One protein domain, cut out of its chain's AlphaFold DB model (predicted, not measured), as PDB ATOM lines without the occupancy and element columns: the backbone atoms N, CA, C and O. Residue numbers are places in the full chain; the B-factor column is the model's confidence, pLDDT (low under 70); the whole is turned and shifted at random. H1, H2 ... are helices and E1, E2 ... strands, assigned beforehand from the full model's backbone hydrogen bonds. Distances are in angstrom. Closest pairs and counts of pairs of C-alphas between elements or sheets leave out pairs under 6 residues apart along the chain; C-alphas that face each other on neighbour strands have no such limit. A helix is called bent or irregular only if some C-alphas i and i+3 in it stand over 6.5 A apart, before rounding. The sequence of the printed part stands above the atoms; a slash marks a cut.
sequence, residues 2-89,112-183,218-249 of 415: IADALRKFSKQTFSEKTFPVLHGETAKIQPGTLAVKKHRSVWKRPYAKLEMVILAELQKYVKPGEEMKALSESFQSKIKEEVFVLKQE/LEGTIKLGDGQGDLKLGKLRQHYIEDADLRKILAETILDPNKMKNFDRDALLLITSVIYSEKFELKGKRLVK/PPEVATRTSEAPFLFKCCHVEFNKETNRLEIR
ATOM      1  N   ILE A   2     103.818  69.099 144.895       67.94
ATOM      2  CA  ILE A   2     103.786  68.532 146.270       67.94
ATOM      3  C   ILE A   2     103.044  67.184 146.293       67.94
ATOM      4  O   ILE A   2     103.534  66.220 146.870       67.94
ATOM      5  N   ALA A   3     101.905  67.098 145.596       69.50
ATOM      6  CA  ALA A   3     101.152  65.854 145.433       69.50
ATOM      7  C   ALA A   3     102.014  64.716 144.863       69.50
ATOM      8  O   ALA A   3     101.967  63.597 145.360       69.50
ATOM      9  N   ASP A   4     102.813  65.009 143.836       68.81
ATOM     10  CA  ASP A   4     103.621  64.015 143.124       68.81
ATOM     11  C   ASP A   4     104.792  63.538 143.981       68.81
ATOM     12  O   ASP A   4     105.061  62.341 144.048       68.81
ATOM     13  N   ALA A   5     105.430  64.463 144.706       70.50
ATOM     14  CA  ALA A   5     106.443  64.154 145.709       70.50
ATOM     15  C   ALA A   5     105.898  63.208 146.791       70.50
ATOM     16  O   ALA A   5     106.513  62.187 147.096       70.50
ATOM     17  N   LEU A   6     104.712  63.511 147.325       76.44
ATOM     18  CA  LEU A   6     104.041  62.688 148.331       76.44
ATOM     19  C   LEU A   6     103.624  61.317 147.789       76.44
ATOM     20  O   LEU A   6     103.803  60.310 148.471       76.44
ATOM     21  N   ARG A   7     103.114  61.255 146.554       75.50
ATOM     22  CA  ARG A   7     102.789  59.989 145.879       75.50
ATOM     23  C   ARG A   7     104.036  59.138 145.673       75.50
ATOM     24  O   ARG A   7     103.991  57.937 145.918       75.50
ATOM     25  N   LYS A   8     105.148  59.745 145.251       73.94
ATOM     26  CA  LYS A   8     106.424  59.048 145.062       73.94
ATOM     27  C   LYS A   8     106.962  58.509 146.383       73.94
ATOM     28  O   LYS A   8     107.263  57.322 146.460       73.94
ATOM     29  N   PHE A   9     107.000  59.347 147.420       77.38
ATOM     30  CA  PHE A   9     107.358  58.929 148.775       77.38
ATOM     31  C   PHE A   9     106.496  57.754 149.244       77.38
ATOM     32  O   PHE A   9     107.027  56.737 149.685       77.38
ATOM     33  N   SER A  10     105.174  57.866 149.090       79.75
ATOM     34  CA  SER A  10     104.236  56.817 149.479       79.75
ATOM     35  C   SER A  10     104.523  55.494 148.766       79.75
ATOM     36  O   SER A  10     104.726  54.480 149.428       79.75
ATOM     37  N   LYS A  11     104.652  55.518 147.432       77.94
ATOM     38  CA  LYS A  11     104.961  54.331 146.618       77.94
ATOM     39  C   LYS A  11     106.284  53.666 147.011       77.94
ATOM     40  O   LYS A  11     106.401  52.446 146.911       77.94
ATOM     41  N   GLN A  12     107.284  54.447 147.412       73.12
ATOM     42  CA  GLN A  12     108.585  53.928 147.840       73.12
ATOM     43  C   GLN A  12     108.542  53.351 149.258       73.12
ATOM     44  O   GLN A  12     109.240  52.385 149.537       73.12
ATOM     45  N   THR A  13     107.703  53.908 150.128       75.06
ATOM     46  CA  THR A  13     107.767  53.649 151.572       75.06
ATOM     47  C   THR A  13     106.731  52.642 152.053       75.06
ATOM     48  O   THR A  13     107.028  51.822 152.918       75.06
ATOM     49  N   PHE A  14     105.513  52.682 151.513       81.62
ATOM     50  CA  PHE A  14     104.374  51.927 152.034       81.62
ATOM     51  C   PHE A  14     103.886  50.877 151.042       81.62
ATOM     52  O   PHE A  14     103.883  51.103 149.833       81.62
ATOM     53  N   SER A  15     103.447  49.724 151.549       77.25
ATOM     54  CA  SER A  15     102.882  48.644 150.724       77.25
ATOM     55  C   SER A  15     101.516  48.996 150.131       77.25
ATOM     56  O   SER A  15     101.124  48.460 149.100       77.25
ATOM     57  N   GLU A  16     100.789  49.894 150.791       79.50
ATOM     58  CA  GLU A  16      99.412  50.240 150.466       79.50
ATOM     59  C   GLU A  16      99.330  51.544 149.666       79.50
ATOM     60  O   GLU A  16     100.086  52.490 149.895       79.50
ATOM     61  N   LYS A  17      98.346  51.630 148.765       80.75
ATOM     62  CA  LYS A  17      98.042  52.864 148.036       80.75
ATOM     63  C   LYS A  17      97.484  53.916 148.998       80.75
ATOM     64  O   LYS A  17      96.521  53.658 149.720       80.75
ATOM     65  N   THR A  18      98.066  55.115 148.985       83.12
ATOM     66  CA  THR A  18      97.609  56.253 149.796       83.12
ATOM     67  C   THR A  18      97.415  57.504 148.948       83.12
ATOM     68  O   THR A  18      97.974  57.649 147.856       83.12
ATOM     69  N   PHE A  19      96.605  58.420 149.464       84.75
ATOM     70  CA  PHE A  19      96.276  59.692 148.846       84.75
ATOM     71  C   PHE A  19      97.037  60.828 149.535       84.75
ATOM     72  O   PHE A  19      97.095  60.861 150.768       84.75
ATOM     73  N   PRO A  20      97.623  61.765 148.770       83.06
ATOM     74  CA  PRO A  20      98.290  62.922 149.342       83.06
ATOM     75  C   PRO A  20      97.286  63.900 149.952       83.06
ATOM     76  O   PRO A  20      96.264  64.212 149.344       83.06
ATOM     77  N   VAL A  21      97.626  64.431 151.122       79.69
ATOM     78  CA  VAL A  21      96.961  65.599 151.703       79.69
ATOM     79  C   VAL A  21      97.713  66.840 151.248       79.69
ATOM     80  O   VAL A  21      98.882  67.040 151.585       79.69
ATOM     81  N   LEU A  22      97.046  67.671 150.456       70.06
ATOM     82  CA  LEU A  22      97.553  68.983 150.068       70.06
ATOM     83  C   LEU A  22      97.220  70.023 151.145       70.06
ATOM     84  O   LEU A  22      96.376  69.788 152.004       70.06
ATOM     85  N   HIS A  23      97.933  71.154 151.143       57.12
ATOM     86  CA  HIS A  23      97.672  72.232 152.102       57.12
ATOM     87  C   HIS A  23      96.230  72.742 151.942       57.12
ATOM     88  O   HIS A  23      95.825  73.091 150.838       57.12
ATOM     89  N   GLY A  24      95.484  72.781 153.050       58.19
ATOM     90  CA  GLY A  24      94.057  73.121 153.096       58.19
ATOM     91  C   GLY A  24      93.288  72.163 154.011       58.19
ATOM     92  O   GLY A  24      93.586  70.975 154.027       58.19
ATOM     93  N   GLU A  25      92.371  72.701 154.827       58.25
ATOM     94  CA  GLU A  25      91.431  72.004 155.737       58.25
ATOM     95  C   GLU A  25      91.881  70.642 156.318       58.25
ATOM     96  O   GLU A  25      91.088  69.709 156.464       58.25
ATOM     97  N   THR A  26      93.148  70.527 156.731       72.00
ATOM     98  CA  THR A  26      93.740  69.274 157.236       72.00
ATOM     99  C   THR A  26      93.032  68.742 158.479       72.00
ATOM    100  O   THR A  26      93.110  67.554 158.770       72.00
ATOM    101  N   ALA A  27      92.308  69.610 159.191       72.94
ATOM    102  CA  ALA A  27      91.491  69.263 160.347       72.94
ATOM    103  C   ALA A  27      90.363  68.267 160.025       72.94
ATOM    104  O   ALA A  27      89.939  67.532 160.909       72.94
ATOM    105  N   LYS A  28      89.877  68.216 158.776       81.06
ATOM    106  CA  LYS A  28      88.816  67.276 158.376       81.06
ATOM    107  C   LYS A  28      89.343  65.858 158.144       81.06
ATOM    108  O   LYS A  28      88.556  64.915 158.107       81.06
ATOM    109  N   ILE A  29      90.651  65.693 157.955       88.00
ATOM    110  CA  ILE A  29      91.251  64.429 157.524       88.00
ATOM    111  C   ILE A  29      91.614  63.603 158.752       88.00
ATOM    112  O   ILE A  29      92.676  63.765 159.351       88.00
ATOM    113  N   GLN A  30      90.704  62.703 159.104       91.12
ATOM    114  CA  GLN A  30      90.841  61.754 160.201       91.12
ATOM    115  C   GLN A  30      90.103  60.450 159.863       91.12
ATOM    116  O   GLN A  30      89.223  60.458 158.991       91.12
ATOM    117  N   PRO A  31      90.444  59.324 160.513       93.19
ATOM    118  CA  PRO A  31      89.670  58.097 160.374       93.19
ATOM    119  C   PRO A  31      88.190  58.326 160.719       93.19
ATOM    120  O   PRO A  31      87.874  59.006 161.693       93.19
ATOM    121  N   GLY A  32      87.283  57.781 159.910       92.56
ATOM    122  CA  GLY A  32      85.837  57.999 160.037       92.56
ATOM    123  C   GLY A  32      85.301  59.225 159.286       92.56
ATOM    124  O   GLY A  32      84.098  59.484 159.332       92.56
ATOM    125  N   THR A  33      86.137  59.975 158.565       93.25
ATOM    126  CA  THR A  33      85.667  61.035 157.657       93.25
ATOM    127  C   THR A  33      85.136  60.455 156.351       93.25
ATOM    128  O   THR A  33      85.784  59.620 155.721       93.25
ATOM    129  N   LEU A  34      83.962  60.928 155.927       92.56
ATOM    130  CA  LEU A  34      83.355  60.580 154.649       92.56
ATOM    131  C   LEU A  34      83.983  61.403 153.520       92.56
ATOM    132  O   LEU A  34      84.247  62.600 153.660       92.56
ATOM    133  N   ALA A  35      84.187  60.764 152.381       90.94
ATOM    134  CA  ALA A  35      84.613  61.383 151.142       90.94
ATOM    135  C   ALA A  35      83.766  60.848 149.987       90.94
ATOM    136  O   ALA A  35      83.153  59.786 150.084       90.94
ATOM    137  N   VAL A  36      83.738  61.582 148.882       88.69
ATOM    138  CA  VAL A  36      83.085  61.141 147.649       88.69
ATOM    139  C   VAL A  36      84.030  61.271 146.481       88.69
ATOM    140  O   VAL A  36      84.729  62.275 146.349       88.69
ATOM    141  N   LYS A  37      84.037  60.259 145.620       85.44
ATOM    142  CA  LYS A  37      84.629  60.344 144.292       85.44
ATOM    143  C   LYS A  37      83.493  60.637 143.317       85.44
ATOM    144  O   LYS A  37      82.612  59.802 143.120       85.44
ATOM    145  N   LYS A  38      83.508  61.837 142.744       81.06
ATOM    146  CA  LYS A  38      82.483  62.321 141.812       81.06
ATOM    147  C   LYS A  38      83.118  62.850 140.538       81.06
ATOM    148  O   LYS A  38      84.313  63.143 140.518       81.06
ATOM    149  N   HIS A  39      82.322  63.005 139.488       76.19
ATOM    150  CA  HIS A  39      82.806  63.638 138.268       76.19
ATOM    151  C   HIS A  39      83.229  65.079 138.537       76.19
ATOM    152  O   HIS A  39      82.504  65.854 139.169       76.19
ATOM    153  N   ARG A  40      84.437  65.421 138.082       74.06
ATOM    154  CA  ARG A  40      84.918  66.796 138.162       74.06
ATOM    155  C   ARG A  40      84.083  67.657 137.223       74.06
ATOM    156  O   ARG A  40      83.691  67.202 136.151       74.06
ATOM    157  N   SER A  41      83.835  68.903 137.615       77.88
ATOM    158  CA  SER A  41      83.244  69.870 136.689       77.88
ATOM    159  C   SER A  41      84.126  69.980 135.445       77.88
ATOM    160  O   SER A  41      85.338  70.168 135.564       77.88
ATOM    161  N   VAL A  42      83.504  69.907 134.267       78.12
ATOM    162  CA  VAL A  42      84.175  70.071 132.967       78.12
ATOM    163  C   VAL A  42      84.782  71.463 132.778       78.12
ATOM    164  O   VAL A  42      85.469  71.683 131.791       78.12
ATOM    165  N   TRP A  43      84.546  72.386 133.717       80.31
ATOM    166  CA  TRP A  43      85.102  73.739 133.739       80.31
ATOM    167  C   TRP A  43      86.346  73.872 134.636       80.31
ATOM    168  O   TRP A  43      86.968  74.932 134.666       80.31
ATOM    169  N   LYS A  44      86.732  72.833 135.394       74.25
ATOM    170  CA  LYS A  44      87.871  72.886 136.332       74.25
ATOM    171  C   LYS A  44      89.132  72.243 135.761       74.25
ATOM    172  O   LYS A  44      89.097  71.149 135.201       74.25
ATOM    173  N   ARG A  45      90.293  72.876 135.989       67.62
ATOM    174  CA  ARG A  45      91.616  72.348 135.596       67.62
ATOM    175  C   ARG A  45      92.401  71.737 136.763       67.62
ATOM    176  O   ARG A  45      92.318  72.239 137.883       67.62
ATOM    177  N   PRO A  46      93.219  70.689 136.527       61.69
ATOM    178  CA  PRO A  46      93.339  69.894 135.289       61.69
ATOM    179  C   PRO A  46      92.062  69.110 134.928       61.69
ATOM    180  O   PRO A  46      91.310  68.721 135.811       61.69
ATOM    181  N   TYR A  47      91.813  68.840 133.643       61.53
ATOM    182  CA  TYR A  47      90.663  68.008 133.268       61.53
ATOM    183  C   TYR A  47      90.884  66.587 133.803       61.53
ATOM    184  O   TYR A  47      91.765  65.874 133.329       61.53
ATOM    185  N   ALA A  48      90.122  66.198 134.820       62.72
ATOM    186  CA  ALA A  48      90.174  64.875 135.426       62.72
ATOM    187  C   ALA A  48      88.771  64.281 135.384       62.72
ATOM    188  O   ALA A  48      87.809  64.982 135.675       62.72
ATOM    189  N   LYS A  49      88.648  62.991 135.058       64.75
ATOM    190  CA  LYS A  49      87.336  62.327 135.019       64.75
ATOM    191  C   LYS A  49      86.648  62.357 136.379       64.75
ATOM    192  O   LYS A  49      85.435  62.519 136.450       64.75
ATOM    193  N   LEU A  50      87.430  62.208 137.451       72.56
ATOM    194  CA  LEU A  50      86.941  62.086 138.817       72.56
ATOM    195  C   LEU A  50      87.780  62.929 139.785       72.56
ATOM    196  O   LEU A  50      89.012  62.916 139.744       72.56
ATOM    197  N   GLU A  51      87.096  63.613 140.691       75.81
ATOM    198  CA  GLU A  51      87.654  64.374 141.806       75.81
ATOM    199  C   GLU A  51      87.226  63.713 143.119       75.81
ATOM    200  O   GLU A  51      86.080  63.275 143.262       75.81
ATOM    201  N   MET A  52      88.153  63.627 144.074       81.12
ATOM    202  CA  MET A  52      87.822  63.213 145.435       81.12
ATOM    203  C   MET A  52      87.563  64.451 146.285       81.12
ATOM    204  O   MET A  52      88.464  65.266 146.467       81.12
ATOM    205  N   VAL A  53      86.362  64.548 146.849       82.75
ATOM    206  CA  VAL A  53      85.977  65.618 147.770       82.75
ATOM    207  C   VAL A  53      85.868  65.046 149.176       82.75
ATOM    208  O   VAL A  53      85.060  64.153 149.433       82.75
ATOM    209  N   ILE A  54      86.679  65.575 150.091       86.69
ATOM    210  CA  ILE A  54      86.582  65.258 151.516       86.69
ATOM    211  C   ILE A  54      85.398  66.025 152.097       86.69
ATOM    212  O   ILE A  54      85.314  67.246 151.966       86.69
ATOM    213  N   LEU A  55      84.472  65.306 152.724       88.75
ATOM    214  CA  LEU A  55      83.257  65.884 153.277       88.75
ATOM    215  C   LEU A  55      83.453  66.197 154.765       88.75
ATOM    216  O   LEU A  55      84.176  67.124 155.130       88.75
ATOM    217  N   ALA A  56      82.802  65.442 155.641       90.12
ATOM    218  CA  ALA A  56      82.917  65.591 157.078       90.12
ATOM    219  C   ALA A  56      82.958  64.227 157.770       90.12
ATOM    220  O   ALA A  56      82.675  63.196 157.164       90.12
ATOM    221  N   GLU A  57      83.291  64.240 159.057       91.56
ATOM    222  CA  GLU A  57      83.184  63.078 159.940       91.56
ATOM    223  C   GLU A  57      81.800  62.430 159.847       91.56
ATOM    224  O   GLU A  57      80.779  63.131 159.845       91.56
ATOM    225  N   LEU A  58      81.765  61.094 159.830       92.12
ATOM    226  CA  LEU A  58      80.546  60.301 159.667       92.12
ATOM    227  C   LEU A  58      79.450  60.683 160.675       92.12
ATOM    228  O   LEU A  58      78.270  60.727 160.337       92.12
ATOM    229  N   GLN A  59      79.840  61.069 161.888       90.69
ATOM    230  CA  GLN A  59      78.932  61.548 162.931       90.69
ATOM    231  C   GLN A  59      78.067  62.744 162.532       90.69
ATOM    232  O   GLN A  59      76.943  62.873 163.016       90.69
ATOM    233  N   LYS A  60      78.512  63.593 161.598       91.50
ATOM    234  CA  LYS A  60      77.683  64.706 161.105       91.50
ATOM    235  C   LYS A  60      76.508  64.237 160.247       91.50
ATOM    236  O   LYS A  60      75.576  65.017 160.037       91.50
ATOM    237  N   TYR A  61      76.518  62.983 159.796       91.94
ATOM    238  CA  TYR A  61      75.459  62.360 159.002       91.94
ATOM    239  C   TYR A  61      74.446  61.584 159.845       91.94
ATOM    240  O   TYR A  61      73.446  61.127 159.307       91.94
ATOM    241  N   VAL A  62      74.642  61.495 161.159       91.00
ATOM    242  CA  VAL A  62      73.660  60.946 162.103       91.00
ATOM    243  C   VAL A  62      72.692  62.052 162.541       91.00
ATOM    244  O   VAL A  62      72.960  63.255 162.370       91.00
ATOM    245  N   LYS A  63      71.531  61.673 163.078       87.12
ATOM    246  CA  LYS A  63      70.627  62.626 163.730       87.12
ATOM    247  C   LYS A  63      71.322  63.241 164.957       87.12
ATOM    248  O   LYS A  63      72.004  62.533 165.696       87.12
ATOM    249  N   PRO A  64      71.187  64.558 165.185       85.88
ATOM    250  CA  PRO A  64      71.812  65.196 166.337       85.88
ATOM    251  C   PRO A  64      71.214  64.634 167.634       85.88
ATOM    252  O   PRO A  64      69.995  64.539 167.763       85.88
ATOM    253  N   GLY A  65      72.067  64.279 168.595       86.19
ATOM    254  CA  GLY A  65      71.629  63.696 169.863       86.19
ATOM    255  C   GLY A  65      72.684  62.801 170.504       86.19
ATOM    256  O   GLY A  65      73.882  62.961 170.262       86.19
ATOM    257  N   GLU A  66      72.225  61.861 171.327       85.56
ATOM    258  CA  GLU A  66      73.074  60.880 172.013       85.56
ATOM    259  C   GLU A  66      73.774  59.937 171.029       85.56
ATOM    260  O   GLU A  66      74.954  59.655 171.204       85.56
ATOM    261  N   GLU A  67      73.104  59.548 169.939       84.06
ATOM    262  CA  GLU A  67      73.667  58.682 168.891       84.06
ATOM    263  C   GLU A  67      74.920  59.287 168.241       84.06
ATOM    264  O   GLU A  67      75.926  58.606 168.062       84.06
ATOM    265  N   MET A  68      74.895  60.591 167.940       88.19
ATOM    266  CA  MET A  68      76.049  61.303 167.379       88.19
ATOM    267  C   MET A  68      77.246  61.294 168.344       88.19
ATOM    268  O   MET A  68      78.384  61.120 167.908       88.19
ATOM    269  N   LYS A  69      76.998  61.484 169.647       88.69
ATOM    270  CA  LYS A  69      78.052  61.468 170.675       88.69
ATOM    271  C   LYS A  69      78.617  60.064 170.864       88.69
ATOM    272  O   LYS A  69      79.831  59.901 170.810       88.69
ATOM    273  N   ALA A  70      77.742  59.067 170.989       88.88
ATOM    274  CA  ALA A  70      78.124  57.666 171.117       88.88
ATOM    275  C   ALA A  70      78.971  57.203 169.923       88.88
ATOM    276  O   ALA A  70      79.976  56.521 170.104       88.88
ATOM    277  N   LEU A  71      78.625  57.634 168.705       90.38
ATOM    278  CA  LEU A  71      79.423  57.345 167.517       90.38
ATOM    279  C   LEU A  71      80.809  58.000 167.577       90.38
ATOM    280  O   LEU A  71      81.805  57.335 167.299       90.38
ATOM    281  N   SER A  72      80.884  59.275 167.968       89.12
ATOM    282  CA  SER A  72      82.163  59.980 168.131       89.12
ATOM    283  C   SER A  72      83.067  59.285 169.153       89.12
ATOM    284  O   SER A  72      84.255  59.100 168.898       89.12
ATOM    285  N   GLU A  73      82.511  58.864 170.288       91.25
ATOM    286  CA  GLU A  73      83.228  58.120 171.333       91.25
ATOM    287  C   GLU A  73      83.649  56.724 170.846       91.25
ATOM    288  O   GLU A  73      84.766  56.268 171.112       91.25
ATOM    289  N   SER A  74      82.795  56.052 170.068       90.81
ATOM    290  CA  SER A  74      83.114  54.755 169.472       90.81
ATOM    291  C   SER A  74      84.261  54.854 168.468       90.81
ATOM    292  O   SER A  74      85.144  54.003 168.476       90.81
ATOM    293  N   PHE A  75      84.298  55.888 167.625       89.75
ATOM    294  CA  PHE A  75      85.437  56.118 166.734       89.75
ATOM    295  C   PHE A  75      86.711  56.411 167.532       89.75
ATOM    296  O   PHE A  75      87.722  55.742 167.331       89.75
ATOM    297  N   GLN A  76      86.660  57.345 168.484       89.88
ATOM    298  CA  GLN A  76      87.827  57.726 169.290       89.88
ATOM    299  C   GLN A  76      88.417  56.557 170.087       89.88
ATOM    300  O   GLN A  76      89.635  56.427 170.162       89.88
ATOM    301  N   SER A  77      87.577  55.680 170.642       92.56
ATOM    302  CA  SER A  77      88.030  54.508 171.404       92.56
ATOM    303  C   SER A  77      88.595  53.373 170.540       92.56
ATOM    304  O   SER A  77      89.288  52.499 171.065       92.56
ATOM    305  N   LYS A  78      88.300  53.360 169.234       93.69
ATOM    306  CA  LYS A  78      88.728  52.316 168.286       93.69
ATOM    307  C   LYS A  78      89.855  52.742 167.353       93.69
ATOM    308  O   LYS A  78      90.444  51.889 166.690       93.69
ATOM    309  N   ILE A  79      90.175  54.033 167.307       93.06
ATOM    310  CA  ILE A  79      91.354  54.524 166.600       93.06
ATOM    311  C   ILE A  79      92.608  54.039 167.330       93.06
ATOM    312  O   ILE A  79      92.802  54.291 168.518       93.06
ATOM    313  N   LYS A  80      93.474  53.350 166.590       92.62
ATOM    314  CA  LYS A  80      94.804  52.929 167.030       92.62
ATOM    315  C   LYS A  80      95.849  53.907 166.512       92.62
ATOM    316  O   LYS A  80      95.737  54.392 165.386       92.62
ATOM    317  N   GLU A  81      96.870  54.153 167.325       91.75
ATOM    318  CA  GLU A  81      98.039  54.960 166.976       91.75
ATOM    319  C   GLU A  81      99.276  54.058 166.873       91.75
ATOM    320  O   GLU A  81      99.587  53.307 167.798       91.75
ATOM    321  N   GLU A  82      99.986  54.133 165.748       87.25
ATOM    322  CA  GLU A  82     101.279  53.474 165.539       87.25
ATOM    323  C   GLU A  82     102.324  54.500 165.090       87.25
ATOM    324  O   GLU A  82     102.051  55.377 164.272       87.25
ATOM    325  N   VAL A  83     103.545  54.387 165.609       83.88
ATOM    326  CA  VAL A  83     104.693  55.181 165.158       83.88
ATOM    327  C   VAL A  83     105.461  54.365 164.129       83.88
ATOM    328  O   VAL A  83     105.823  53.219 164.395       83.88
ATOM    329  N   PHE A  84     105.752  54.946 162.966       76.50
ATOM    330  CA  PHE A  84     106.567  54.258 161.967       76.50
ATOM    331  C   PHE A  84     108.053  54.306 162.331       76.50
ATOM    332  O   PHE A  84     108.609  55.374 162.585       76.50
ATOM    333  N   VAL A  85     108.707  53.144 162.267       64.75
ATOM    334  CA  VAL A  85     110.167  53.016 162.333       64.75
ATOM    335  C   VAL A  85     110.670  52.684 160.932       64.75
ATOM    336  O   VAL A  85     110.561  51.552 160.468       64.75
ATOM    337  N   LEU A  86     111.183  53.692 160.229       62.75
ATOM    338  CA  LEU A  86     111.795  53.515 158.915       62.75
ATOM    339  C   LEU A  86     113.258  53.105 159.105       62.75
ATOM    340  O   LEU A  86     114.061  53.894 159.601       62.75
ATOM    341  N   LYS A  87     113.614  51.882 158.708       52.75
ATOM    342  CA  LYS A  87     115.018  51.474 158.597       52.75
ATOM    343  C   LYS A  87     115.566  52.081 157.307       52.75
ATOM    344  O   LYS A  87     115.246  51.596 156.234       52.75
ATOM    345  N   GLN A  88     116.348  53.151 157.387       45.25
ATOM    346  CA  GLN A  88     117.250  53.485 156.285       45.25
ATOM    347  C   GLN A  88     118.608  52.866 156.591       45.25
ATOM    348  O   GLN A  88     119.209  53.177 157.624       45.25
ATOM    349  N   GLU A  89     119.114  52.018 155.695       36.28
ATOM    350  CA  GLU A  89     120.556  51.829 155.614       36.28
ATOM    351  C   GLU A  89     121.170  53.168 155.207       36.28
ATOM    352  O   GLU A  89     120.861  53.752 154.169       36.28
ATOM    353  N   LEU A 112     113.085  58.119 163.738       50.47
ATOM    354  CA  LEU A 112     113.836  58.910 162.757       50.47
ATOM    355  C   LEU A 112     112.997  60.060 162.182       50.47
ATOM    356  O   LEU A 112     111.931  59.846 161.607       50.47
ATOM    357  N   GLU A 113     113.533  61.277 162.294       51.22
ATOM    358  CA  GLU A 113     113.268  62.375 161.360       51.22
ATOM    359  C   GLU A 113     113.944  62.025 160.018       51.22
ATOM    360  O   GLU A 113     115.123  61.671 159.985       51.22
ATOM    361  N   GLY A 114     113.211  62.080 158.906       51.31
ATOM    362  CA  GLY A 114     113.687  61.611 157.600       51.31
ATOM    363  C   GLY A 114     113.876  62.750 156.603       51.31
ATOM    364  O   GLY A 114     112.954  63.528 156.364       51.31
ATOM    365  N   THR A 115     115.049  62.837 155.969       52.81
ATOM    366  CA  THR A 115     115.253  63.658 154.761       52.81
ATOM    367  C   THR A 115     115.323  62.742 153.547       52.81
ATOM    368  O   THR A 115     116.197  61.885 153.463       52.81
ATOM    369  N   ILE A 116     114.426  62.936 152.588       59.03
ATOM    370  CA  ILE A 116     114.316  62.137 151.369       59.03
ATOM    371  C   ILE A 116     114.624  63.036 150.185       59.03
ATOM    372  O   ILE A 116     113.911  64.003 149.912       59.03
ATOM    373  N   LYS A 117     115.698  62.703 149.471       55.41
ATOM    374  CA  LYS A 117     116.039  63.366 148.215       55.41
ATOM    375  C   LYS A 117     115.083  62.870 147.139       55.41
ATOM    376  O   LYS A 117     115.101  61.690 146.788       55.41
ATOM    377  N   LEU A 118     114.232  63.751 146.628       55.88
ATOM    378  CA  LEU A 118     113.421  63.435 145.459       55.88
ATOM    379  C   LEU A 118     114.297  63.655 144.221       55.88
ATOM    380  O   LEU A 118     115.163  64.527 144.216       55.88
ATOM    381  N   GLY A 119     114.099  62.825 143.194       47.91
ATOM    382  CA  GLY A 119     114.908  62.843 141.967       47.91
ATOM    383  C   GLY A 119     115.042  64.224 141.309       47.91
ATOM    384  O   GLY A 119     114.289  65.156 141.612       47.91
ATOM    385  N   ASP A 120     116.014  64.324 140.404       45.81
ATOM    386  CA  ASP A 120     116.530  65.566 139.826       45.81
ATOM    387  C   ASP A 120     115.419  66.567 139.445       45.81
ATOM    388  O   ASP A 120     114.642  66.358 138.516       45.81
ATOM    389  N   GLY A 121     115.324  67.663 140.213       52.50
ATOM    390  CA  GLY A 121     114.410  68.791 139.976       52.50
ATOM    391  C   GLY A 121     113.207  68.926 140.926       52.50
ATOM    392  O   GLY A 121     112.609  70.002 140.973       52.50
ATOM    393  N   GLN A 122     112.857  67.902 141.720       52.50
ATOM    394  CA  GLN A 122     111.691  67.947 142.633       52.50
ATOM    395  C   GLN A 122     112.009  68.457 144.050       52.50
ATOM    396  O   GLN A 122     111.113  68.938 144.750       52.50
ATOM    397  N   GLY A 123     113.285  68.423 144.441       65.31
ATOM    398  CA  GLY A 123     113.769  68.927 145.723       65.31
ATOM    399  C   GLY A 123     113.867  67.871 146.830       65.31
ATOM    400  O   GLY A 123     113.719  66.682 146.588       65.31
ATOM    401  N   ASP A 124     114.129  68.306 148.058       69.12
ATOM    402  CA  ASP A 124     114.331  67.448 149.226       69.12
ATOM    403  C   ASP A 124     113.102  67.509 150.137       69.12
ATOM    404  O   ASP A 124     112.769  68.578 150.652       69.12
ATOM    405  N   LEU A 125     112.426  66.380 150.351       74.81
ATOM    406  CA  LEU A 125     111.313  66.262 151.294       74.81
ATOM    407  C   LEU A 125     111.845  65.875 152.672       74.81
ATOM    408  O   LEU A 125     112.420  64.807 152.850       74.81
ATOM    409  N   LYS A 126     111.620  66.728 153.659       76.81
ATOM    410  CA  LYS A 126     111.967  66.520 155.060       76.81
ATOM    411  C   LYS A 126     110.700  66.308 155.867       76.81
ATOM    412  O   LYS A 126     109.805  67.153 155.860       76.81
ATOM    413  N   LEU A 127     110.638  65.182 156.557       77.81
ATOM    414  CA  LEU A 127     109.538  64.796 157.428       77.81
ATOM    415  C   LEU A 127     110.065  64.608 158.853       77.81
ATOM    416  O   LEU A 127     111.195  64.166 159.057       77.81
ATOM    417  N   GLY A 128     109.246  64.975 159.835       78.06
ATOM    418  CA  GLY A 128     109.500  64.662 161.239       78.06
ATOM    419  C   GLY A 128     109.149  63.209 161.556       78.06
ATOM    420  O   GLY A 128     109.003  62.377 160.660       78.06
ATOM    421  N   LYS A 129     108.958  62.917 162.844       82.94
ATOM    422  CA  LYS A 129     108.435  61.622 163.280       82.94
ATOM    423  C   LYS A 129     107.075  61.362 162.634       82.94
ATOM    424  O   LYS A 129     106.210  62.243 162.608       82.94
ATOM    425  N   LEU A 130     106.912  60.149 162.111       85.81
ATOM    426  CA  LEU A 130     105.699  59.726 161.425       85.81
ATOM    427  C   LEU A 130     104.811  58.903 162.352       85.81
ATOM    428  O   LEU A 130     105.280  57.965 163.003       85.81
ATOM    429  N   ARG A 131     103.520  59.226 162.357       88.69
ATOM    430  CA  ARG A 131     102.496  58.498 163.110       88.69
ATOM    431  C   ARG A 131     101.349  58.122 162.202       88.69
ATOM    432  O   ARG A 131     101.034  58.851 161.267       88.69
ATOM    433  N   GLN A 132     100.711  57.005 162.482       91.12
ATOM    434  CA  GLN A 132      99.531  56.542 161.781       91.12
ATOM    435  C   GLN A 132      98.383  56.429 162.768       91.12
ATOM    436  O   GLN A 132      98.495  55.712 163.757       91.12
ATOM    437  N   HIS A 133      97.262  57.069 162.456       93.88
ATOM    438  CA  HIS A 133      95.980  56.761 163.075       93.88
ATOM    439  C   HIS A 133      95.197  55.855 162.133       93.88
ATOM    440  O   HIS A 133      95.119  56.129 160.930       93.88
ATOM    441  N   TYR A 134      94.638  54.762 162.638       93.88
ATOM    442  CA  TYR A 134      93.848  53.844 161.821       93.88
ATOM    443  C   TYR A 134      92.789  53.102 162.630       93.88
ATOM    444  O   TYR A 134      92.857  53.039 163.853       93.88
ATOM    445  N   ILE A 135      91.812  52.536 161.926       93.31
ATOM    446  CA  ILE A 135      90.771  51.679 162.499       93.31
ATOM    447  C   ILE A 135      90.880  50.308 161.836       93.31
ATOM    448  O   ILE A 135      91.079  50.216 160.623       93.31
ATOM    449  N   GLU A 136      90.782  49.243 162.627       92.75
ATOM    450  CA  GLU A 136      90.798  47.875 162.108       92.75
ATOM    451  C   GLU A 136      89.485  47.510 161.413       92.75
ATOM    452  O   GLU A 136      88.419  48.005 161.772       92.75
ATOM    453  N   ASP A 137      89.559  46.595 160.445       93.00
ATOM    454  CA  ASP A 137      88.411  46.156 159.645       93.00
ATOM    455  C   ASP A 137      87.225  45.694 160.509       93.00
ATOM    456  O   ASP A 137      86.103  46.167 160.329       93.00
ATOM    457  N   ALA A 138      87.481  44.838 161.505       93.12
ATOM    458  CA  ALA A 138      86.443  44.309 162.389       93.12
ATOM    459  C   ALA A 138      85.781  45.401 163.245       93.12
ATOM    460  O   ALA A 138      84.556  45.420 163.390       93.12
ATOM    461  N   ASP A 139      86.580  46.324 163.787       94.69
ATOM    462  CA  ASP A 139      86.071  47.441 164.581       94.69
ATOM    463  C   ASP A 139      85.254  48.402 163.713       94.69
ATOM    464  O   ASP A 139      84.164  48.807 164.116       94.69
ATOM    465  N   LEU A 140      85.720  48.718 162.500       94.44
ATOM    466  CA  LEU A 140      84.974  49.592 161.603       94.44
ATOM    467  C   LEU A 140      83.657  48.952 161.162       94.44
ATOM    468  O   LEU A 140      82.620  49.608 161.228       94.44
ATOM    469  N   ARG A 141      83.665  47.674 160.760       94.69
ATOM    470  CA  ARG A 141      82.434  46.945 160.407       94.69
ATOM    471  C   ARG A 141      81.423  46.980 161.539       94.69
ATOM    472  O   ARG A 141      80.249  47.232 161.287       94.69
ATOM    473  N   LYS A 142      81.877  46.776 162.778       94.62
ATOM    474  CA  LYS A 142      81.017  46.857 163.959       94.62
ATOM    475  C   LYS A 142      80.406  48.252 164.114       94.62
ATOM    476  O   LYS A 142      79.191  48.361 164.249       94.62
ATOM    477  N   ILE A 143      81.223  49.303 164.032       94.56
ATOM    478  CA  ILE A 143      80.751  50.693 164.126       94.56
ATOM    479  C   ILE A 143      79.689  50.979 163.059       94.56
ATOM    480  O   ILE A 143      78.621  51.510 163.368       94.56
ATOM    481  N   LEU A 144      79.953  50.609 161.805       94.50
ATOM    482  CA  LEU A 144      79.036  50.854 160.690       94.50
ATOM    483  C   LEU A 144      77.728  50.055 160.827       94.50
ATOM    484  O   LEU A 144      76.650  50.601 160.598       94.50
ATOM    485  N   ALA A 145      77.810  48.804 161.287       92.88
ATOM    486  CA  ALA A 145      76.648  47.955 161.540       92.88
ATOM    487  C   ALA A 145      75.765  48.455 162.694       92.88
ATOM    488  O   ALA A 145      74.570  48.168 162.709       92.88
ATOM    489  N   GLU A 146      76.326  49.203 163.649       91.81
ATOM    490  CA  GLU A 146      75.597  49.796 164.778       91.81
ATOM    491  C   GLU A 146      75.073  51.207 164.459       91.81
ATOM    492  O   GLU A 146      74.034  51.614 164.981       91.81
ATOM    493  N   THR A 147      75.672  51.905 163.492       92.81
ATOM    494  CA  THR A 147      75.321  53.286 163.119       92.81
ATOM    495  C   THR A 147      74.123  53.371 162.172       92.81
ATOM    496  O   THR A 147      74.126  52.746 161.115       92.81
ATOM    497  N   ILE A 148      73.123  54.192 162.513       93.31
ATOM    498  CA  ILE A 148      72.009  54.564 161.624       93.31
ATOM    499  C   ILE A 148      72.219  56.011 161.161       93.31
ATOM    500  O   ILE A 148      72.389  56.914 161.979       93.31
ATOM    501  N   LEU A 149      72.207  56.245 159.851       93.25
ATOM    502  CA  LEU A 149      72.401  57.566 159.253       93.25
ATOM    503  C   LEU A 149      71.074  58.275 158.973       93.25
ATOM    504  O   LEU A 149      70.024  57.655 158.813       93.25
ATOM    505  N   ASP A 150      71.130  59.604 158.886       92.00
ATOM    506  CA  ASP A 150      70.016  60.442 158.455       92.00
ATOM    507  C   ASP A 150      69.859  60.364 156.923       92.00
ATOM    508  O   ASP A 150      70.707  60.890 156.189       92.00
ATOM    509  N   PRO A 151      68.762  59.775 156.406       89.88
ATOM    510  CA  PRO A 151      68.563  59.597 154.968       89.88
ATOM    511  C   PRO A 151      68.528  60.930 154.215       89.88
ATOM    512  O   PRO A 151      68.967  61.015 153.069       89.88
ATOM    513  N   ASN A 152      68.061  62.004 154.865       90.06
ATOM    514  CA  ASN A 152      67.991  63.325 154.243       90.06
ATOM    515  C   ASN A 152      69.381  63.899 153.969       90.06
ATOM    516  O   ASN A 152      69.572  64.589 152.967       90.06
ATOM    517  N   LYS A 153      70.349  63.604 154.845       88.94
ATOM    518  CA  LYS A 153      71.747  64.011 154.667       88.94
ATOM    519  C   LYS A 153      72.455  63.145 153.626       88.94
ATOM    520  O   LYS A 153      73.354  63.643 152.957       88.94
ATOM    521  N   MET A 154      72.031  61.888 153.469       89.44
ATOM    522  CA  MET A 154      72.636  60.934 152.536       89.44
ATOM    523  C   MET A 154      72.083  61.006 151.104       89.44
ATOM    524  O   MET A 154      72.786  60.609 150.178       89.44
ATOM    525  N   LYS A 155      70.884  61.575 150.883       85.62
ATOM    526  CA  LYS A 155      70.205  61.576 149.566       85.62
ATOM    527  C   LYS A 155      71.049  62.117 148.403       85.62
ATOM    528  O   LYS A 155      70.820  61.768 147.251       85.62
ATOM    529  N   ASN A 156      71.968  63.038 148.691       80.69
ATOM    530  CA  ASN A 156      72.737  63.736 147.663       80.69
ATOM    531  C   ASN A 156      73.895  62.891 147.111       80.69
ATOM    532  O   ASN A 156      74.510  63.310 146.138       80.69
ATOM    533  N   PHE A 157      74.183  61.729 147.704       82.56
ATOM    534  CA  PHE A 157      75.324  60.887 147.333       82.56
ATOM    535  C   PHE A 157      74.931  59.624 146.562       82.56
ATOM    536  O   PHE A 157      75.781  58.791 146.279       82.56
ATOM    537  N   ASP A 158      73.661  59.489 146.172       74.81
ATOM    538  CA  ASP A 158      73.122  58.302 145.492       74.81
ATOM    539  C   ASP A 158      73.812  57.949 144.160       74.81
ATOM    540  O   ASP A 158      73.672  56.829 143.675       74.81
ATOM    541  N   ARG A 159      74.498  58.911 143.533       73.69
ATOM    542  CA  ARG A 159      75.185  58.749 142.238       73.69
ATOM    543  C   ARG A 159      76.709  58.801 142.348       73.69
ATOM    544  O   ARG A 159      77.385  58.578 141.348       73.69
ATOM    545  N   ASP A 160      77.229  59.108 143.532       81.44
ATOM    546  CA  ASP A 160      78.656  59.294 143.767       81.44
ATOM    547  C   ASP A 160      79.248  58.039 144.412       81.44
ATOM    548  O   ASP A 160      78.590  57.345 145.188       81.44
ATOM    549  N   ALA A 161      80.522  57.757 144.144       85.69
ATOM    550  CA  ALA A 161      81.212  56.680 144.841       85.69
ATOM    551  C   ALA A 161      81.604  57.158 146.248       85.69
ATOM    552  O   ALA A 161      82.519  57.974 146.409       85.69
ATOM    553  N   LEU A 162      80.897  56.658 147.263       91.81
ATOM    554  CA  LEU A 162      81.168  56.944 148.669       91.81
ATOM    555  C   LEU A 162      82.451  56.240 149.133       91.81
ATOM    556  O   LEU A 162      82.712  55.073 148.827       91.81
ATOM    557  N   LEU A 163      83.248  56.971 149.903       92.19
ATOM    558  CA  LEU A 163      84.512  56.528 150.472       92.19
ATOM    559  C   LEU A 163      84.557  56.890 151.956       92.19
ATOM    560  O   LEU A 163      84.084  57.956 152.351       92.19
ATOM    561  N   LEU A 164      85.192  56.057 152.774       93.69
ATOM    562  CA  LEU A 164      85.450  56.368 154.179       93.69
ATOM    563  C   LEU A 164      86.950  56.345 154.458       93.69
ATOM    564  O   LEU A 164      87.629  55.380 154.116       93.69
ATOM    565  N   ILE A 165      87.483  57.398 155.079       93.62
ATOM    566  CA  ILE A 165      88.887  57.441 155.497       93.62
ATOM    567  C   ILE A 165      89.087  56.435 156.632       93.62
ATOM    568  O   ILE A 165      88.439  56.522 157.672       93.62
ATOM    569  N   THR A 166      90.001  55.490 156.445       93.50
ATOM    570  CA  THR A 166      90.274  54.402 157.400       93.50
ATOM    571  C   THR A 166      91.619  54.552 158.088       93.50
ATOM    572  O   THR A 166      91.804  54.058 159.199       93.50
ATOM    573  N   SER A 167      92.562  55.250 157.450       93.25
ATOM    574  CA  SER A 167      93.875  55.511 158.022       93.25
ATOM    575  C   SER A 167      94.443  56.846 157.567       93.25
ATOM    576  O   SER A 167      94.257  57.251 156.421       93.25
ATOM    577  N   VAL A 168      95.158  57.520 158.462       92.75
ATOM    578  CA  VAL A 168      95.797  58.811 158.219       92.75
ATOM    579  C   VAL A 168      97.214  58.780 158.774       92.75
ATOM    580  O   VAL A 168      97.428  58.325 159.895       92.75
ATOM    581  N   ILE A 169      98.173  59.268 157.987       89.50
ATOM    582  CA  ILE A 169      99.570  59.409 158.391       89.50
ATOM    583  C   ILE A 169      99.866  60.879 158.668       89.50
ATOM    584  O   ILE A 169      99.684  61.749 157.806       89.50
ATOM    585  N   TYR A 170     100.368  61.127 159.868       88.69
ATOM    586  CA  TYR A 170     100.805  62.409 160.386       88.69
ATOM    587  C   TYR A 170     102.325  62.492 160.367       88.69
ATOM    588  O   TYR A 170     103.028  61.488 160.482       88.69
ATOM    589  N   SER A 171     102.824  63.710 160.205       85.94
ATOM    590  CA  SER A 171     104.240  64.022 160.353       85.94
ATOM    591  C   SER A 171     104.376  65.242 161.245       85.94
ATOM    592  O   SER A 171     103.757  66.266 160.939       85.94
ATOM    593  N   GLU A 172     105.198  65.148 162.293       83.88
ATOM    594  CA  GLU A 172     105.463  66.237 163.255       83.88
ATOM    595  C   GLU A 172     106.037  67.492 162.585       83.88
ATOM    596  O   GLU A 172     105.831  68.613 163.044       83.88
ATOM    597  N   LYS A 173     106.754  67.307 161.472       80.06
ATOM    598  CA  LYS A 173     107.314  68.381 160.649       80.06
ATOM    599  C   LYS A 173     107.147  68.034 159.179       80.06
ATOM    600  O   LYS A 173     107.176  66.865 158.805       80.06
ATOM    601  N   PHE A 174     106.984  69.026 158.325       81.25
ATOM    602  CA  PHE A 174     107.012  68.827 156.881       81.25
ATOM    603  C   PHE A 174     107.725  70.014 156.270       81.25
ATOM    604  O   PHE A 174     107.342  71.150 156.528       81.25
ATOM    605  N   GLU A 175     108.757  69.756 155.485       77.00
ATOM    606  CA  GLU A 175     109.513  70.775 154.782       77.00
ATOM    607  C   GLU A 175     109.930  70.225 153.424       77.00
ATOM    608  O   GLU A 175     110.630  69.226 153.335       77.00
ATOM    609  N   LEU A 176     109.532  70.889 152.346       73.75
ATOM    610  CA  LEU A 176     110.019  70.561 151.012       73.75
ATOM    611  C   LEU A 176     111.023  71.654 150.603       73.75
ATOM    612  O   LEU A 176     110.649  72.818 150.469       73.75
ATOM    613  N   LYS A 177     112.293  71.301 150.401       67.56
ATOM    614  CA  LYS A 177     113.411  72.183 149.992       67.56
ATOM    615  C   LYS A 177     113.852  71.883 148.553       67.56
ATOM    616  O   LYS A 177     113.368  70.927 147.975       67.56
ATOM    617  N   GLY A 178     114.735  72.682 147.949       58.81
ATOM    618  CA  GLY A 178     115.391  72.369 146.662       58.81
ATOM    619  C   GLY A 178     115.135  73.361 145.517       58.81
ATOM    620  O   GLY A 178     114.164  74.119 145.542       58.81
ATOM    621  N   LYS A 179     116.029  73.349 144.510       50.47
ATOM    622  CA  LYS A 179     115.957  74.168 143.282       50.47
ATOM    623  C   LYS A 179     114.822  73.668 142.393       50.47
ATOM    624  O   LYS A 179     115.045  72.967 141.410       50.47
ATOM    625  N   ARG A 180     113.587  73.988 142.761       53.84
ATOM    626  CA  ARG A 180     112.448  73.725 141.887       53.84
ATOM    627  C   ARG A 180     112.521  74.743 140.760       53.84
ATOM    628  O   ARG A 180     112.312  75.930 140.994       53.84
ATOM    629  N   LEU A 181     112.820  74.289 139.547       41.28
ATOM    630  CA  LEU A 181     112.483  75.056 138.354       41.28
ATOM    631  C   LEU A 181     110.966  75.009 138.235       41.28
ATOM    632  O   LEU A 181     110.398  74.184 137.522       41.28
ATOM    633  N   VAL A 182     110.288  75.877 138.980       37.09
ATOM    634  CA  VAL A 182     108.907  76.184 138.654       37.09
ATOM    635  C   VAL A 182     108.988  77.010 137.375       37.09
ATOM    636  O   VAL A 182     109.074  78.233 137.417       37.09
ATOM    637  N   LYS A 183     108.934  76.352 136.210       40.25
ATOM    638  CA  LYS A 183     108.263  76.971 135.064       40.25
ATOM    639  C   LYS A 183     106.790  77.033 135.445       40.25
ATOM    640  O   LYS A 183     105.974  76.244 134.980       40.25
ATOM    641  N   PRO A 218     112.023  81.196 145.399       35.50
ATOM    642  CA  PRO A 218     111.890  79.915 146.053       35.50
ATOM    643  C   PRO A 218     110.383  79.683 146.220       35.50
ATOM    644  O   PRO A 218     109.683  80.606 146.648       35.50
ATOM    645  N   PRO A 219     109.856  78.521 145.800       41.44
ATOM    646  CA  PRO A 219     108.441  78.233 145.958       41.44
ATOM    647  C   PRO A 219     108.068  78.471 147.414       41.44
ATOM    648  O   PRO A 219     108.885  78.169 148.288       41.44
ATOM    649  N   GLU A 220     106.864  79.002 147.643       43.41
ATOM    650  CA  GLU A 220     106.314  79.198 148.980       43.41
ATOM    651  C   GLU A 220     106.611  77.931 149.776       43.41
ATOM    652  O   GLU A 220     106.234  76.815 149.389       43.41
ATOM    653  N   VAL A 221     107.502  78.081 150.754       48.19
ATOM    654  CA  VAL A 221     108.066  76.939 151.442       48.19
ATOM    655  C   VAL A 221     106.888  76.333 152.183       48.19
ATOM    656  O   VAL A 221     106.390  76.915 153.140       48.19
ATOM    657  N   ALA A 222     106.404  75.183 151.712       57.88
ATOM    658  CA  ALA A 222     105.471  74.366 152.463       57.88
ATOM    659  C   ALA A 222     106.264  73.784 153.638       57.88
ATOM    660  O   ALA A 222     106.749  72.654 153.587       57.88
ATOM    661  N   THR A 223     106.501  74.631 154.635       65.19
ATOM    662  CA  THR A 223     107.051  74.291 155.935       65.19
ATOM    663  C   THR A 223     105.933  74.361 156.939       65.19
ATOM    664  O   THR A 223     105.337  75.416 157.142       65.19
ATOM    665  N   ARG A 224     105.706  73.251 157.623       71.19
ATOM    666  CA  ARG A 224     104.971  73.235 158.881       71.19
ATOM    667  C   ARG A 224     105.852  72.592 159.934       71.19
ATOM    668  O   ARG A 224     106.503  71.574 159.692       71.19
ATOM    669  N   THR A 225     105.881  73.229 161.092       67.62
ATOM    670  CA  THR A 225     106.619  72.787 162.278       67.62
ATOM    671  C   THR A 225     105.712  72.101 163.295       67.62
ATOM    672  O   THR A 225     106.194  71.690 164.346       67.62
ATOM    673  N   SER A 226     104.414  71.999 162.990       77.94
ATOM    674  CA  SER A 226     103.418  71.289 163.778       77.94
ATOM    675  C   SER A 226     102.984  69.997 163.094       77.94
ATOM    676  O   SER A 226     102.959  69.893 161.861       77.94
ATOM    677  N   GLU A 227     102.582  69.036 163.923       83.56
ATOM    678  CA  GLU A 227     102.017  67.774 163.473       83.56
ATOM    679  C   GLU A 227     100.743  68.001 162.659       83.56
ATOM    680  O   GLU A 227      99.848  68.752 163.050       83.56
ATOM    681  N   ALA A 228     100.672  67.358 161.496       84.31
ATOM    682  CA  ALA A 228      99.492  67.395 160.645       84.31
ATOM    683  C   ALA A 228      99.470  66.199 159.683       84.31
ATOM    684  O   ALA A 228     100.520  65.611 159.386       84.31
ATOM    685  N   PRO A 229      98.291  65.835 159.152       88.50
ATOM    686  CA  PRO A 229      98.176  64.743 158.198       88.50
ATOM    687  C   PRO A 229      98.842  65.119 156.870       88.50
ATOM    688  O   PRO A 229      98.833  66.285 156.463       88.50
ATOM    689  N   PHE A 230      99.480  64.156 156.207       84.69
ATOM    690  CA  PHE A 230     100.060  64.345 154.866       84.69
ATOM    691  C   PHE A 230      99.736  63.210 153.885       84.69
ATOM    692  O   PHE A 230      99.818  63.414 152.674       84.69
ATOM    693  N   LEU A 231      99.332  62.038 154.383       88.00
ATOM    694  CA  LEU A 231      98.805  60.933 153.584       88.00
ATOM    695  C   LEU A 231      97.574  60.344 154.272       88.00
ATOM    696  O   LEU A 231      97.479  60.367 155.497       88.00
ATOM    697  N   PHE A 232      96.658  59.773 153.499       90.50
ATOM    698  CA  PHE A 232      95.535  59.006 154.036       90.50
ATOM    699  C   PHE A 232      95.150  57.841 153.121       90.50
ATOM    700  O   PHE A 232      95.522  57.799 151.949       90.50
ATOM    701  N   LYS A 233      94.399  56.888 153.663       91.25
ATOM    702  CA  LYS A 233      93.800  55.758 152.954       91.25
ATOM    703  C   LYS A 233      92.299  55.752 153.216       91.25
ATOM    704  O   LYS A 233      91.857  56.084 154.317       91.25
ATOM    705  N   CYS A 234      91.531  55.366 152.207       91.44
ATOM    706  CA  CYS A 234      90.093  55.166 152.309       91.44
ATOM    707  C   CYS A 234      89.689  53.768 151.832       91.44
ATOM    708  O   CYS A 234      90.480  53.087 151.176       91.44
ATOM    709  N   CYS A 235      88.473  53.361 152.190       90.81
ATOM    710  CA  CYS A 235      87.778  52.211 151.617       90.81
ATOM    711  C   CYS A 235      86.483  52.646 150.923       90.81
ATOM    712  O   CYS A 235      85.962  53.727 151.231       90.81
ATOM    713  N   HIS A 236      85.955  51.821 150.019       91.69
ATOM    714  CA  HIS A 236      84.617  52.022 149.475       91.69
ATOM    715  C   HIS A 236      83.545  51.572 150.463       91.69
ATOM    716  O   HIS A 236      83.650  50.548 151.147       91.69
ATOM    717  N   VAL A 237      82.484  52.368 150.519       92.44
ATOM    718  CA  VAL A 237      81.292  52.070 151.307       92.44
ATOM    719  C   VAL A 237      80.055  52.275 150.449       92.44
ATOM    720  O   VAL A 237      80.028  53.136 149.573       92.44
ATOM    721  N   GLU A 238      79.022  51.493 150.708       91.75
ATOM    722  CA  GLU A 238      77.732  51.575 150.038       91.75
ATOM    723  C   GLU A 238      76.664  51.962 151.057       91.75
ATOM    724  O   GLU A 238      76.673  51.501 152.200       91.75
ATOM    725  N   PHE A 239      75.759  52.854 150.662       92.50
ATOM    726  CA  PHE A 239      74.654  53.269 151.516       92.50
ATOM    727  C   PHE A 239      73.434  52.386 151.265       92.50
ATOM    728  O   PHE A 239      72.784  52.476 150.221       92.50
ATOM    729  N   ASN A 240      73.104  51.555 152.250       91.25
ATOM    730  CA  ASN A 240      71.920  50.717 152.228       91.25
ATOM    731  C   ASN A 240      70.695  51.557 152.618       91.25
ATOM    732  O   ASN A 240      70.518  51.926 153.780       91.25
ATOM    733  N   LYS A 241      69.836  51.859 151.639       90.25
ATOM    734  CA  LYS A 241      68.641  52.703 151.830       90.25
ATOM    735  C   LYS A 241      67.542  52.037 152.657       90.25
ATOM    736  O   LYS A 241      66.690  52.737 153.196       90.25
ATOM    737  N   GLU A 242      67.534  50.709 152.753       91.00
ATOM    738  CA  GLU A 242      66.532  49.980 153.539       91.00
ATOM    739  C   GLU A 242      66.851  50.070 155.031       91.00
ATOM    740  O   GLU A 242      65.969  50.302 155.858       91.00
ATOM    741  N   THR A 243      68.133  49.936 155.376       92.31
ATOM    742  CA  THR A 243      68.606  49.955 156.766       92.31
ATOM    743  C   THR A 243      69.091  51.336 157.214       92.31
ATOM    744  O   THR A 243      69.217  51.580 158.414       92.31
ATOM    745  N   ASN A 244      69.321  52.254 156.270       93.00
ATOM    746  CA  ASN A 244      69.981  53.548 156.458       93.00
ATOM    747  C   ASN A 244      71.375  53.423 157.082       93.00
ATOM    748  O   ASN A 244      71.769  54.243 157.915       93.00
ATOM    749  N   ARG A 245      72.126  52.395 156.687       94.00
ATOM    750  CA  ARG A 245      73.482  52.127 157.179       94.00
ATOM    751  C   ARG A 245      74.491  52.182 156.041       94.00
ATOM    752  O   ARG A 245      74.131  52.050 154.873       94.00
ATOM    753  N   LEU A 246      75.754  52.397 156.394       93.88
ATOM    754  CA  LEU A 246      76.859  52.178 155.467       93.88
ATOM    755  C   LEU A 246      77.380  50.762 155.631       93.88
ATOM    756  O   LEU A 246      77.518  50.272 156.749       93.88
ATOM    757  N   GLU A 247      77.727  50.142 154.519       93.25
ATOM    758  CA  GLU A 247      78.334  48.821 154.477       93.25
ATOM    759  C   GLU A 247      79.628  48.918 153.672       93.25
ATOM    760  O   GLU A 247      79.694  49.612 152.661       93.25
ATOM    761  N   ILE A 248      80.694  48.270 154.141       92.75
ATOM    762  CA  ILE A 248      81.924  48.161 153.348       92.75
ATOM    763  C   ILE A 248      81.636  47.216 152.190       92.75
ATOM    764  O   ILE A 248      81.063  46.145 152.411       92.75
ATOM    765  N   ARG A 249      82.063  47.605 150.987       88.06
ATOM    766  CA  ARG A 249      81.829  46.840 149.763       88.06
ATOM    767  C   ARG A 249      82.284  45.386 149.916       88.06
ATOM    768  O   ARG A 249      83.326  45.099 150.511       88.06
TER     769      ARG A 249
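Overview. This is residues 2 to 89, 112 to 183 and 218 to 249 of the 415 residues of an uncharacterized protein of Pocillopora damicornis (UniProt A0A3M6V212). A long, strongly twisted sheet, with the bent strands E7 and E9 side by side along its length, spans from a group of four helices, H2 to H5, at one end of the domain to a small sheet of E4, E5 and E8 at the other. H1 grazes both sheets, and the hairpin of E1 and E2 reaches out from the large one, its loop residues 42 to 47 sticking out free. The printed part has 192 residues, with five named helices and ten named strands in the order H1 E1 E2 H2 H3 E3 E4 E5 E6 H4 H5 E7 E8 E9 E10; the class is mixed, helices and strands. The large sheet of seven strands is branched at E7, the small one runs E4 - E5 - E8, and the neighbour strands are antiparallel. The whole is compact, with a radius of gyration of the C-alphas of 18.3 A and spans of 55 by 41 by 27 A.

Arrangement. H1, residues 2 to 13, only grazes the branched sheet with its residues 3 to 10 and the small sheet with its residues 2 to 9. E1, residues 33 to 39, and E2, residues 50 to 57, form an antiparallel hairpin at 157 degrees, with N 36 and O 53 within hydrogen-bond range at 2.9 A. H2, residues 58 to 61, is on the branched sheet at a height of 8.5 A, and only just over E1, on which 3 of its C-alphas fall. H3, residues 66 to 78, touches H2 with residues 68 to 72 alone; the closest C-alphas, of Gln 59 and Met 68, are 5.3 A apart. The edge strand E3, residues 80 to 83, is antiparallel to E6, residues 130 to 134, with N 82 and O 132 at 2.9 A. In the small sheet E5, residues 124 to 127, is the inner strand between E4, residues 114 to 117, with N 116 and O 125 at 2.8 A, and E8, residues 174 to 177, with N 126 and O 175 at 2.7 A. E5 runs on into E6 across a break of 2 residues, at 59 degrees. H4, residues 137 to 146, touches H3 at a shallow tilt of 7 degrees, opposite ways, the closest C-alphas being those of Lys 78 and Asp 139 at 6.7 A. H4 is on the branched sheet at a height of 6.1 A, over none of its strands. H5, residues 151 to 157, is on the same face as H2, at a height of 9.1 A. E7, residues 161 to 171, has E1 and E6 on one side, with N 163 and O 35 at 2.8 A and N 168 and O 133 at 2.8 A. On the other side of E7 is E9, residues 228 to 240, with N 169 and O 231 at 2.8 A. E9 pairs farther on with E10, residues 245 to 248, with N 238 and O 247 at 2.8 A. In H1, H3 and H4 every O i to N i+4 pair is within hydrogen-bond range; H2 is too short for such a pair, and the irregular H5, with C-alphas 153 and 156 at 7.1 A, has 1 of 3, beside 2 of 4 O i to N i+3 pairs.

Along the chain. H1 begins at C-alpha 2, (103.786, 68.532, 146.270), and is 16.3 A long. E1 measures 19.8 A, E2 21.5 A, H3 18.2 A and H4 14.3 A. E7, 28.7 A from first to last C-alpha, bends by 54 degrees at residue 166. E9, 33.3 A, bends by 73 degrees at residue 231, and E10 ends at C-alpha 248, (81.924, 48.161, 153.348).

Size, cuts and confidence. The two C-alphas farthest apart, of Lys 179 and Glu 242, are 56.0 A apart. Residues 90 to 111 and 184 to 217 are not printed, with gaps of 12.1 A and 11.9 A between the C-alphas across the cuts. Of the links that are printed whole, the one from H1 to E1, 19 residues, is long. The mean pLDDT of the printed part is 79.4, and 43 residues are under 70, among them residues 112 to 124 and 177 to 183.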